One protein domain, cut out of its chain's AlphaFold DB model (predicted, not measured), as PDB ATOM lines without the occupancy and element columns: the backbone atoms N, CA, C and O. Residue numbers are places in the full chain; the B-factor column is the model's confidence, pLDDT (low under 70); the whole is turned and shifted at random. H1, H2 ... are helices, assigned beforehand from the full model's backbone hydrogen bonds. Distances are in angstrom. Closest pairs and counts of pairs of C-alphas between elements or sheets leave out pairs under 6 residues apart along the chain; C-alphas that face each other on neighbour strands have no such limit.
ATOM      1  N   ILE A  64     120.514 116.553 168.073       82.69
ATOM      2  CA  ILE A  64     121.295 117.546 167.318       82.69
ATOM      3  C   ILE A  64     121.320 117.293 165.802       82.69
ATOM      4  O   ILE A  64     121.254 118.233 165.005       82.69
ATOM      5  N   GLN A  65     121.391 116.027 165.388       82.75
ATOM      6  CA  GLN A  65     121.370 115.642 163.977       82.75
ATOM      7  C   GLN A  65     119.964 115.821 163.392       82.75
ATOM      8  O   GLN A  65     119.827 116.377 162.303       82.75
ATOM      9  N   ARG A  66     118.920 115.450 164.147       85.25
ATOM     10  CA  ARG A  66     117.517 115.666 163.750       85.25
ATOM     11  C   ARG A  66     117.193 117.155 163.606       85.25
ATOM     12  O   ARG A  66     116.641 117.558 162.589       85.25
ATOM     13  N   LEU A  67     117.634 117.983 164.556       85.94
ATOM     14  CA  LEU A  67     117.509 119.445 164.502       85.94
ATOM     15  C   LEU A  67     118.238 120.050 163.298       85.94
ATOM     16  O   LEU A  67     117.712 120.958 162.658       85.94
ATOM     17  N   SER A  68     119.435 119.553 162.969       84.56
ATOM     18  CA  SER A  68     120.189 120.037 161.805       84.56
ATOM     19  C   SER A  68     119.418 119.810 160.506       84.56
ATOM     20  O   SER A  68     119.282 120.737 159.709       84.56
ATOM     21  N   LEU A  69     118.862 118.608 160.327       85.12
ATOM     22  CA  LEU A  69     118.020 118.277 159.176       85.12
ATOM     23  C   LEU A  69     116.733 119.104 159.170       85.12
ATOM     24  O   LEU A  69     116.398 119.709 158.156       85.12
ATOM     25  N   TYR A  70     116.052 119.198 160.311       88.44
ATOM     26  CA  TYR A  70     114.834 119.992 160.461       88.44
ATOM     27  C   TYR A  70     115.043 121.447 160.030       88.44
ATOM     28  O   TYR A  70     114.309 121.955 159.187       88.44
ATOM     29  N   PHE A  71     116.098 122.113 160.512       87.12
ATOM     30  CA  PHE A  71     116.356 123.500 160.123       87.12
ATOM     31  C   PHE A  71     116.771 123.659 158.659       87.12
ATOM     32  O   PHE A  71     116.473 124.702 158.076       87.12
ATOM     33  N   GLN A  72     117.419 122.659 158.053       83.19
ATOM     34  CA  GLN A  72     117.667 122.653 156.609       83.19
ATOM     35  C   GLN A  72     116.343 122.585 155.837       83.19
ATOM     36  O   GLN A  72     116.111 123.426 154.969       83.19
ATOM     37  N   PHE A  73     115.438 121.674 156.212       83.38
ATOM     38  CA  PHE A  73     114.110 121.569 155.602       83.38
ATOM     39  C   PHE A  73     113.290 122.849 155.772       83.38
ATOM     40  O   PHE A  73     112.756 123.358 154.786       83.38
ATOM     41  N   CYS A  74     113.251 123.434 156.973       84.88
ATOM     42  CA  CYS A  74     112.546 124.695 157.205       84.88
ATOM     43  C   CYS A  74     113.105 125.839 156.348       84.88
ATOM     44  O   CYS A  74     112.342 126.677 155.872       84.88
ATOM     45  N   GLN A  75     114.426 125.908 156.135       81.94
ATOM     46  CA  GLN A  75     115.018 126.922 155.255       81.94
ATOM     47  C   GLN A  75     114.586 126.731 153.800       81.94
ATOM     48  O   GLN A  75     114.197 127.705 153.154       81.94
ATOM     49  N   THR A  76     114.611 125.496 153.297       83.00
ATOM     50  CA  THR A  76     114.148 125.179 151.940       83.00
ATOM     51  C   THR A  76     112.663 125.502 151.769       83.00
ATOM     52  O   THR A  76     112.299 126.180 150.811       83.00
ATOM     53  N   GLU A  77     111.819 125.110 152.730       80.12
ATOM     54  CA  GLU A  77     110.379 125.396 152.720       80.12
ATOM     55  C   GLU A  77     110.109 126.909 152.729       80.12
ATOM     56  O   GLU A  77     109.298 127.407 151.949       80.12
ATOM     57  N   ARG A  78     110.827 127.671 153.567       79.50
ATOM     58  CA  ARG A  78     110.717 129.138 153.614       79.50
ATOM     59  C   ARG A  78     111.061 129.774 152.271       79.50
ATOM     60  O   ARG A  78     110.329 130.648 151.814       79.50
ATOM     61  N   LEU A  79     112.156 129.352 151.637       80.44
ATOM     62  CA  LEU A  79     112.562 129.869 150.327       80.44
ATOM     63  C   LEU A  79     111.522 129.546 149.248       80.44
ATOM     64  O   LEU A  79     111.190 130.418 148.443       80.44
ATOM     65  N   GLN A  80     110.968 128.333 149.267       81.19
ATOM     66  CA  GLN A  80     109.921 127.928 148.337       81.19
ATOM     67  C   GLN A  80     108.643 128.754 148.530       81.19
ATOM     68  O   GLN A  80     108.156 129.360 147.576       81.19
ATOM     69  N   ARG A  81     108.141 128.884 149.762       79.31
ATOM     70  CA  ARG A  81     106.946 129.691 150.059       79.31
ATOM     71  C   ARG A  81     107.123 131.165 149.696       79.31
ATOM     72  O   ARG A  81     106.195 131.770 149.170       79.31
ATOM     73  N   LEU A  82     108.312 131.736 149.917       77.56
ATOM     74  CA  LEU A  82     108.638 133.097 149.474       77.56
ATOM     75  C   LEU A  82     108.555 133.233 147.948       77.56
ATOM     76  O   LEU A  82     108.038 134.236 147.459       77.56
ATOM     77  N   SER A  83     109.022 132.226 147.202       79.06
ATOM     78  CA  SER A  83     108.908 132.210 145.739       79.06
ATOM     79  C   SER A  83     107.455 132.094 145.256       79.06
ATOM     80  O   SER A  83     107.094 132.690 144.245       79.06
ATOM     81  N   GLU A  84     106.607 131.404 146.024       83.69
ATOM     82  CA  GLU A  84     105.184 131.183 145.741       83.69
ATOM     83  C   GLU A  84     104.260 132.248 146.371       83.69
ATOM     84  O   GLU A  84     103.040 132.145 146.264       83.69
ATOM     85  N   GLN A  85     104.821 133.272 147.031       78.19
ATOM     86  CA  GLN A  85     104.090 134.302 147.791       78.19
ATOM     87  C   GLN A  85     103.124 133.735 148.851       78.19
ATOM     88  O   GLN A  85     102.125 134.365 149.204       78.19
ATOM     89  N   GLN A  86     103.423 132.554 149.391       73.50
ATOM     90  CA  GLN A  86     102.619 131.928 150.434       73.50
ATOM     91  C   GLN A  86     103.075 132.378 151.829       73.50
ATOM     92  O   GLN A  86     104.274 132.354 152.127       73.50
ATOM     93  N   PRO A  87     102.147 132.761 152.726       68.31
ATOM     94  CA  PRO A  87     102.498 133.130 154.089       68.31
ATOM     95  C   PRO A  87     102.963 131.912 154.904       68.31
ATOM     96  O   PRO A  87     102.531 130.773 154.696       68.31
ATOM     97  N   ILE A  88     103.850 132.160 155.870       74.31
ATOM     98  CA  ILE A  88     104.210 131.180 156.900       74.31
ATOM     99  C   ILE A  88     103.202 131.326 158.036       74.31
ATOM    100  O   ILE A  88     102.990 132.436 158.525       74.31
ATOM    101  N   SER A  89     102.586 130.219 158.447       78.25
ATOM    102  CA  SER A  89     101.607 130.223 159.534       78.25
ATOM    103  C   SER A  89     102.305 130.455 160.878       78.25
ATOM    104  O   SER A  89     103.169 129.652 161.249       78.25
ATOM    105  N   PRO A  90     101.975 131.534 161.606       81.75
ATOM    106  CA  PRO A  90     102.463 131.715 162.962       81.75
ATOM    107  C   PRO A  90     101.755 130.759 163.933       81.75
ATOM    108  O   PRO A  90     100.633 130.329 163.673       81.75
ATOM    109  N   LEU A  91     102.413 130.453 165.050       76.19
ATOM    110  CA  LEU A  91     101.811 129.821 166.219       76.19
ATOM    111  C   LEU A  91     100.964 130.833 166.994       76.19
ATOM    112  O   LEU A  91     101.249 132.040 167.008       76.19
ATOM    113  N   GLY A  92      99.984 130.289 167.705       62.94
ATOM    114  CA  GLY A  92      99.020 130.996 168.518       62.94
ATOM    115  C   GLY A  92      97.757 131.334 167.730       62.94
ATOM    116  O   GLY A  92      97.794 131.935 166.657       62.94
ATOM    117  N   ASN A  93      96.606 131.035 168.321       53.84
ATOM    118  CA  ASN A  93      95.312 131.491 167.832       53.84
ATOM    119  C   ASN A  93      94.970 132.852 168.450       53.84
ATOM    120  O   ASN A  93      94.155 132.908 169.362       53.84
ATOM    121  N   TRP A  94      95.556 133.966 167.987       52.06
ATOM    122  CA  TRP A  94      94.968 135.279 168.300       52.06
ATOM    123  C   TRP A  94      95.125 136.343 167.207       52.06
ATOM    124  O   TRP A  94      96.165 136.971 167.020       52.06
ATOM    125  N   HIS A  95      93.983 136.649 166.585       42.34
ATOM    126  CA  HIS A  95      93.622 138.008 166.198       42.34
ATOM    127  C   HIS A  95      93.476 138.837 167.472       42.34
ATOM    128  O   HIS A  95      92.559 138.585 168.244       42.34
ATOM    129  N   LYS A  96      94.331 139.837 167.702       40.75
ATOM    130  CA  LYS A  96      94.111 140.855 168.742       40.75
ATOM    131  C   LYS A  96      92.651 141.340 168.761       40.75
ATOM    132  O   LYS A  96      92.273 142.218 167.992       40.75
ATOM    133  N   GLN A  97      91.867 140.846 169.706       38.41
ATOM    134  CA  GLN A  97      90.763 141.584 170.294       38.41
ATOM    135  C   GLN A  97      91.164 141.862 171.737       38.41
ATOM    136  O   GLN A  97      90.769 141.173 172.668       38.41
ATOM    137  N   LYS A  98      92.018 142.871 171.918       36.53
ATOM    138  CA  LYS A  98      92.111 143.570 173.196       36.53
ATOM    139  C   LYS A  98      91.829 145.039 172.923       36.53
ATOM    140  O   LYS A  98      92.675 145.728 172.367       36.53
ATOM    141  N   TYR A  99      90.637 145.436 173.355       37.66
ATOM    142  CA  TYR A  99      90.184 146.795 173.615       37.66
ATOM    143  C   TYR A  99      90.024 147.731 172.415       37.66
ATOM    144  O   TYR A  99      90.880 147.876 171.548       37.66
ATOM    145  N   ASN A 100      88.880 148.409 172.426       42.47
ATOM    146  CA  ASN A 100      88.586 149.610 171.664       42.47
ATOM    147  C   ASN A 100      89.765 150.599 171.720       42.47
ATOM    148  O   ASN A 100      89.908 151.334 172.689       42.47
ATOM    149  N   SER A 101      90.634 150.594 170.704       42.56
ATOM    150  CA  SER A 101      91.235 151.764 170.037       42.56
ATOM    151  C   SER A 101      92.490 151.371 169.235       42.56
ATOM    152  O   SER A 101      93.495 150.919 169.770       42.56
ATOM    153  N   LEU A 102      92.408 151.613 167.920       40.88
ATOM    154  CA  LEU A 102      93.433 151.486 166.870       40.88
ATOM    155  C   LEU A 102      93.893 150.049 166.509       40.88
ATOM    156  O   LEU A 102      94.555 149.375 167.298       40.88
ATOM    157  N   PRO A 103      93.646 149.586 165.263       38.81
ATOM    158  CA  PRO A 103      94.003 148.247 164.811       38.81
ATOM    159  C   PRO A 103      95.505 148.173 164.503       38.81
ATOM    160  O   PRO A 103      95.922 148.133 163.350       38.81
ATOM    161  N   ARG A 104      96.361 148.127 165.528       45.91
ATOM    162  CA  ARG A 104      97.697 147.543 165.347       45.91
ATOM    163  C   ARG A 104      97.546 146.035 165.413       45.91
ATOM    164  O   ARG A 104      97.715 145.441 166.481       45.91
ATOM    165  N   GLN A 105      97.204 145.455 164.267       49.62
ATOM    166  CA  GLN A 105      97.299 144.030 163.984       49.62
ATOM    167  C   GLN A 105      98.772 143.629 164.176       49.62
ATOM    168  O   GLN A 105      99.591 143.775 163.277       49.62
ATOM    169  N   ILE A 106      99.148 143.246 165.400       54.38
ATOM    170  CA  ILE A 106     100.458 142.645 165.654       54.38
ATOM    171  C   ILE A 106     100.298 141.210 165.188       54.38
ATOM    172  O   ILE A 106      99.612 140.423 165.834       54.38
ATOM    173  N   THR A 107     100.838 140.910 164.016       63.22
ATOM    174  CA  THR A 107     100.971 139.538 163.539       63.22
ATOM    175  C   THR A 107     102.025 138.852 164.396       63.22
ATOM    176  O   THR A 107     103.147 139.358 164.486       63.22
ATOM    177  N   SER A 108     101.667 137.732 165.029       73.94
ATOM    178  CA  SER A 108     102.629 136.885 165.736       73.94
ATOM    179  C   SER A 108     103.797 136.562 164.805       73.94
ATOM    180  O   SER A 108     103.611 136.231 163.635       73.94
ATOM    181  N   SER A 109     105.011 136.717 165.323       79.31
ATOM    182  CA  SER A 109     106.253 136.389 164.610       79.31
ATOM    183  C   SER A 109     106.748 134.975 164.920       79.31
ATOM    184  O   SER A 109     107.749 134.520 164.364       79.31
ATOM    185  N   ILE A 110     106.069 134.280 165.829       85.69
ATOM    186  CA  ILE A 110     106.467 132.965 166.314       85.69
ATOM    187  C   ILE A 110     105.898 131.926 165.359       85.69
ATOM    188  O   ILE A 110     104.708 131.924 165.099       85.69
ATOM    189  N   THR A 111     106.744 131.051 164.831       87.94
ATOM    190  CA  THR A 111     106.390 129.903 163.981       87.94
ATOM    191  C   THR A 111     106.829 128.617 164.683       87.94
ATOM    192  O   THR A 111     107.599 128.679 165.645       87.94
ATOM    193  N   ALA A 112     106.390 127.449 164.198       89.19
ATOM    194  CA  ALA A 112     106.839 126.155 164.728       89.19
ATOM    195  C   ALA A 112     108.373 126.064 164.779       89.19
ATOM    196  O   ALA A 112     108.951 125.735 165.812       89.19
ATOM    197  N   ASP A 113     109.047 126.474 163.702       87.94
ATOM    198  CA  ASP A 113     110.505 126.421 163.634       87.94
ATOM    199  C   ASP A 113     111.193 127.443 164.563       87.94
ATOM    200  O   ASP A 113     112.257 127.154 165.118       87.94
ATOM    201  N   HIS A 114     110.579 128.614 164.796       88.00
ATOM    202  CA  HIS A 114     111.067 129.563 165.800       88.00
ATOM    203  C   HIS A 114     110.944 128.988 167.208       88.00
ATOM    204  O   HIS A 114     111.881 129.132 167.991       88.00
ATOM    205  N   LEU A 115     109.832 128.319 167.521       92.38
ATOM    206  CA  LEU A 115     109.638 127.670 168.814       92.38
ATOM    207  C   LEU A 115     110.655 126.548 169.022       92.38
ATOM    208  O   LEU A 115     111.347 126.559 170.033       92.38
ATOM    209  N   VAL A 116     110.829 125.645 168.050       93.06
ATOM    210  CA  VAL A 116     111.828 124.562 168.121       93.06
ATOM    211  C   VAL A 116     113.238 125.123 168.332       93.06
ATOM    212  O   VAL A 116     113.992 124.650 169.185       93.06
ATOM    213  N   ARG A 117     113.601 126.179 167.590       90.19
ATOM    214  CA  ARG A 117     114.884 126.875 167.762       90.19
ATOM    215  C   ARG A 117     115.029 127.455 169.163       90.19
ATOM    216  O   ARG A 117     116.105 127.350 169.745       90.19
ATOM    217  N   LYS A 118     113.978 128.082 169.685       89.94
ATOM    218  CA  LYS A 118     113.976 128.671 171.024       89.94
ATOM    219  C   LYS A 118     114.090 127.617 172.113       89.94
ATOM    220  O   LYS A 118     114.952 127.770 172.969       89.94
ATOM    221  N   ALA A 119     113.319 126.538 172.022       92.75
ATOM    222  CA  ALA A 119     113.397 125.411 172.942       92.75
ATOM    223  C   ALA A 119     114.821 124.845 173.010       92.75
ATOM    224  O   ALA A 119     115.373 124.689 174.094       92.75
ATOM    225  N   TYR A 120     115.467 124.644 171.857       90.88
ATOM    226  CA  TYR A 120     116.847 124.165 171.812       90.88
ATOM    227  C   TYR A 120     117.863 125.171 172.386       90.88
ATOM    228  O   TYR A 120     118.699 124.809 173.212       90.88
ATOM    229  N   LEU A 121     117.818 126.441 171.963       87.94
ATOM    230  CA  LEU A 121     118.803 127.449 172.383       87.94
ATOM    231  C   LEU A 121     118.689 127.821 173.866       87.94
ATOM    232  O   LEU A 121     119.705 128.100 174.499       87.94
ATOM    233  N   GLU A 122     117.470 127.829 174.406       88.06
ATOM    234  CA  GLU A 122     117.199 128.121 175.817       88.06
ATOM    235  C   GLU A 122     117.216 126.849 176.690       88.06
ATOM    236  O   GLU A 122     116.939 126.939 177.880       88.06
ATOM    237  N   LYS A 123     117.619 125.692 176.132       88.19
ATOM    238  CA  LYS A 123     117.765 124.398 176.832       88.19
ATOM    239  C   LYS A 123     116.490 123.931 177.542       88.19
ATOM    240  O   LYS A 123     116.531 123.391 178.642       88.19
ATOM    241  N   LEU A 124     115.350 124.142 176.897       91.44
ATOM    242  CA  LEU A 124     114.046 123.685 177.366       91.44
ATOM    243  C   LEU A 124     113.862 122.218 176.963       91.44
ATOM    244  O   LEU A 124     113.033 121.898 176.113       91.44
ATOM    245  N   ASP A 125     114.687 121.333 177.532       91.19
ATOM    246  CA  ASP A 125     114.778 119.920 177.135       91.19
ATOM    247  C   ASP A 125     113.424 119.202 177.239       91.19
ATOM    248  O   ASP A 125     113.081 118.407 176.364       91.19
ATOM    249  N   TRP A 126     112.601 119.587 178.223       95.06
ATOM    250  CA  TRP A 126     111.239 119.085 178.420       95.06
ATOM    251  C   TRP A 126     110.358 119.191 177.172       95.06
ATOM    252  O   TRP A 126     109.469 118.364 176.991       95.06
ATOM    253  N   PHE A 127     110.591 120.181 176.301       96.88
ATOM    254  CA  PHE A 127     109.824 120.348 175.067       96.88
ATOM    255  C   PHE A 127     110.016 119.154 174.129       96.88
ATOM    256  O   PHE A 127     109.058 118.685 173.523       96.88
ATOM    257  N   PHE A 128     111.247 118.644 174.034       95.44
ATOM    258  CA  PHE A 128     111.574 117.490 173.199       95.44
ATOM    259  C   PHE A 128     111.165 116.166 173.843       95.44
ATOM    260  O   PHE A 128     111.256 115.133 173.193       95.44
ATOM    261  N   GLU A 129     110.722 116.177 175.096       95.19
ATOM    262  CA  GLU A 129     110.217 114.998 175.799       95.19
ATOM    263  C   GLU A 129     108.686 114.878 175.730       95.19
ATOM    264  O   GLU A 129     108.123 113.959 176.322       95.19
ATOM    265  N   LEU A 130     107.998 115.788 175.037       96.38
ATOM    266  CA  LEU A 130     106.548 115.728 174.870       96.38
ATOM    267  C   LEU A 130     106.134 114.684 173.831       96.38
ATOM    268  O   LEU A 130     106.849 114.392 172.874       96.38
ATOM    269  N   ASP A 131     104.924 114.161 174.003       94.38
ATOM    270  CA  ASP A 131     104.224 113.392 172.984       94.38
ATOM    271  C   ASP A 131     103.437 114.306 172.027       94.38
ATOM    272  O   ASP A 131     103.351 115.527 172.193       94.38
ATOM    273  N   GLU A 132     102.831 113.705 171.000       95.06
ATOM    274  CA  GLU A 132     102.009 114.429 170.026       95.06
ATOM    275  C   GLU A 132     100.869 115.211 170.696       95.06
ATOM    276  O   GLU A 132     100.569 116.339 170.299       95.06
ATOM    277  N   GLN A 133     100.243 114.633 171.724       95.19
ATOM    278  CA  GLN A 133      99.161 115.286 172.451       95.19
ATOM    279  C   GLN A 133      99.664 116.500 173.242       95.19
ATOM    280  O   GLN A 133      99.032 117.558 173.192       95.19
ATOM    281  N   GLY A 134     100.809 116.385 173.920       94.75
ATOM    282  CA  GLY A 134     101.472 117.491 174.604       94.75
ATOM    283  C   GLY A 134     101.820 118.630 173.648       94.75
ATOM    284  O   GLY A 134     101.491 119.783 173.924       94.75
ATOM    285  N   LEU A 135     102.379 118.322 172.477       95.31
ATOM    286  CA  LEU A 135     102.666 119.325 171.447       95.31
ATOM    287  C   LEU A 135     101.400 120.032 170.948       95.31
ATOM    288  O   LEU A 135     101.352 121.262 170.941       95.31
ATOM    289  N   LYS A 136     100.353 119.277 170.595       93.94
ATOM    290  CA  LYS A 136      99.067 119.841 170.147       93.94
ATOM    291  C   LYS A 136      98.381 120.683 171.222       93.94
ATOM    292  O   LYS A 136      97.680 121.635 170.902       93.94
ATOM    293  N   SER A 137      98.611 120.378 172.500       92.50
ATOM    294  CA  SER A 137      98.083 121.184 173.606       92.50
ATOM    295  C   SER A 137      98.734 122.573 173.717       92.50
ATOM    296  O   SER A 137      98.108 123.500 174.237       92.50
ATOM    297  N   ILE A 138      99.962 122.736 173.204       92.81
ATOM    298  CA  ILE A 138     100.628 124.040 173.066       92.81
ATOM    299  C   ILE A 138     100.056 124.782 171.852       92.81
ATOM    300  O   ILE A 138      99.606 125.921 171.992       92.81
ATOM    301  N   ASP A 139     100.085 124.142 170.680       90.62
ATOM    302  CA  ASP A 139      99.520 124.645 169.426       90.62
ATOM    303  C   ASP A 139      99.307 123.488 168.431       90.62
ATOM    304  O   ASP A 139     100.193 122.647 168.254       90.62
ATOM    305  N   ASP A 140      98.166 123.461 167.736       87.62
ATOM    306  CA  ASP A 140      97.815 122.393 166.788       87.62
ATOM    307  C   ASP A 140      98.858 122.210 165.668       87.62
ATOM    308  O   ASP A 140      99.074 121.091 165.190       87.62
ATOM    309  N   LEU A 141      99.552 123.284 165.261       87.62
ATOM    310  CA  LEU A 141     100.587 123.235 164.223       87.62
ATOM    311  C   LEU A 141     101.839 122.467 164.663       87.62
ATOM    312  O   LEU A 141     102.634 122.075 163.811       87.62
ATOM    313  N   LEU A 142     102.033 122.226 165.961       91.88
ATOM    314  CA  LEU A 142     103.157 121.430 166.461       91.88
ATOM    315  C   LEU A 142     102.931 119.921 166.299       91.88
ATOM    316  O   LEU A 142     103.881 119.154 166.402       91.88
ATOM    317  N   GLY A 143     101.710 119.493 165.969       89.06
ATOM    318  CA  GLY A 143     101.393 118.099 165.647       89.06
ATOM    319  C   GLY A 143     101.847 117.637 164.256       89.06
ATOM    320  O   GLY A 143     101.423 116.577 163.804       89.06
ATOM    321  N   ARG A 144     102.642 118.437 163.535       87.75
ATOM    322  CA  ARG A 144     103.186 118.076 162.219       87.75
ATOM    323  C   ARG A 144     104.271 117.006 162.343       87.75
ATOM    324  O   ARG A 144     105.084 117.036 163.264       87.75
ATOM    325  N   GLU A 145     104.341 116.117 161.355       87.44
ATOM    326  CA  GLU A 145     105.291 114.995 161.321       87.44
ATOM    327  C   GLU A 145     106.758 115.442 161.437       87.44
ATOM    328  O   GLU A 145     107.554 114.804 162.120       87.44
ATOM    329  N   ASP A 146     107.113 116.587 160.853       86.94
ATOM    330  CA  ASP A 146     108.471 117.128 160.917       86.94
ATOM    331  C   ASP A 146     108.890 117.595 162.317       86.94
ATOM    332  O   ASP A 146     110.056 117.451 162.682       86.94
ATOM    333  N   VAL A 147     107.947 118.098 163.115       92.00
ATOM    334  CA  VAL A 147     108.172 118.428 164.530       92.00
ATOM    335  C   VAL A 147     108.184 117.155 165.374       92.00
ATOM    336  O   VAL A 147     109.062 116.998 166.222       92.00
ATOM    337  N   LEU A 148     107.276 116.209 165.109       91.50
ATOM    338  CA  LEU A 148     107.209 114.929 165.827       91.50
ATOM    339  C   LEU A 148     108.496 114.113 165.689       91.50
ATOM    340  O   LEU A 148     108.952 113.513 166.661       91.50
ATOM    341  N   MET A 149     109.149 114.164 164.526       89.62
ATOM    342  CA  MET A 149     110.451 113.531 164.315       89.62
ATOM    343  C   MET A 149     111.548 114.048 165.256       89.62
ATOM    344  O   MET A 149     112.566 113.376 165.395       89.62
ATOM    345  N   LEU A 150     111.384 115.210 165.899       92.50
ATOM    346  CA  LEU A 150     112.343 115.760 166.863       92.50
ATOM    347  C   LEU A 150     112.147 115.226 168.286       92.50
ATOM    348  O   LEU A 150     113.066 115.347 169.097       92.50
TER     349      LEU A 150
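AT A GLANCE: This is residues 64 to 150 of the 291 residues of an uncharacterized protein of Salmonella enterica (UniProt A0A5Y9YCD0). One long helix, H1, runs along one side of a loose cluster of five short helices, H2 to H6, and its last residues, 79 to 83, stick out past that cluster. From there the chain folds back toward the cluster and then runs out and back as a long loop, whose tip, residues 98 to 103, sticks out far from the helices before the chain enters H2. The printed part has 87 residues with six named helices, H1 to H6 in order along the chain, and no named strand; the class is all helix. It is only just loose, close to compact, with a radius of gyration of the C-alphas of 14.8 A and spans of 47 by 33 by 22 A.

IN THESE COORDINATES: H1, residues 64 to 83, is 28.9 A long, from C-alpha 64 at (121.295, 117.546, 167.318) to C-alpha 83 at (108.908, 132.210, 145.739). H2, residues 112 to 121, measures 14.3 A and H4, residues 132 to 138, 10.2 A. H3 is residues 125 to 128, H5 residues 140 to 143, and H6 residues 145 to 148, ending at C-alpha 148 (107.209, 114.929, 165.827).

HOW THE PARTS SIT: H1 and H2 are close but not clearly touching, with the closest C-alphas, of Cys 74 and Asp 113, 7.0 A apart; they run opposite ways at a shallow tilt of 34 degrees, only just short of steep. H1 is likewise close to but not clearly touching H6, at the C-alphas of Tyr 70 and Asp 146, 7.0 A. H2 is close to but not clearly touching H3, at Ala 119 and Phe 127, C-alphas 6.6 A apart. H4 and H5 touch, with the closest C-alphas, of Lys 136 and Gly 143, 5.4 A apart. H3 and H4 are only just apart, at 8.1 A. In H1, H2 and H4 every O i to N i+4 pair is within hydrogen-bond range; H3, H5 and H6 are too short for such a pair.

THE WHOLE: The C-alphas farthest apart, of Gln 65 and Asn 100, are 47.8 A apart. The printed part has no cut. The link from H1 to H2, 28 residues, is long; the other links are tight. The mean pLDDT of the printed part is 79.4, and residue 87 and residues 92 to 107 are under 70.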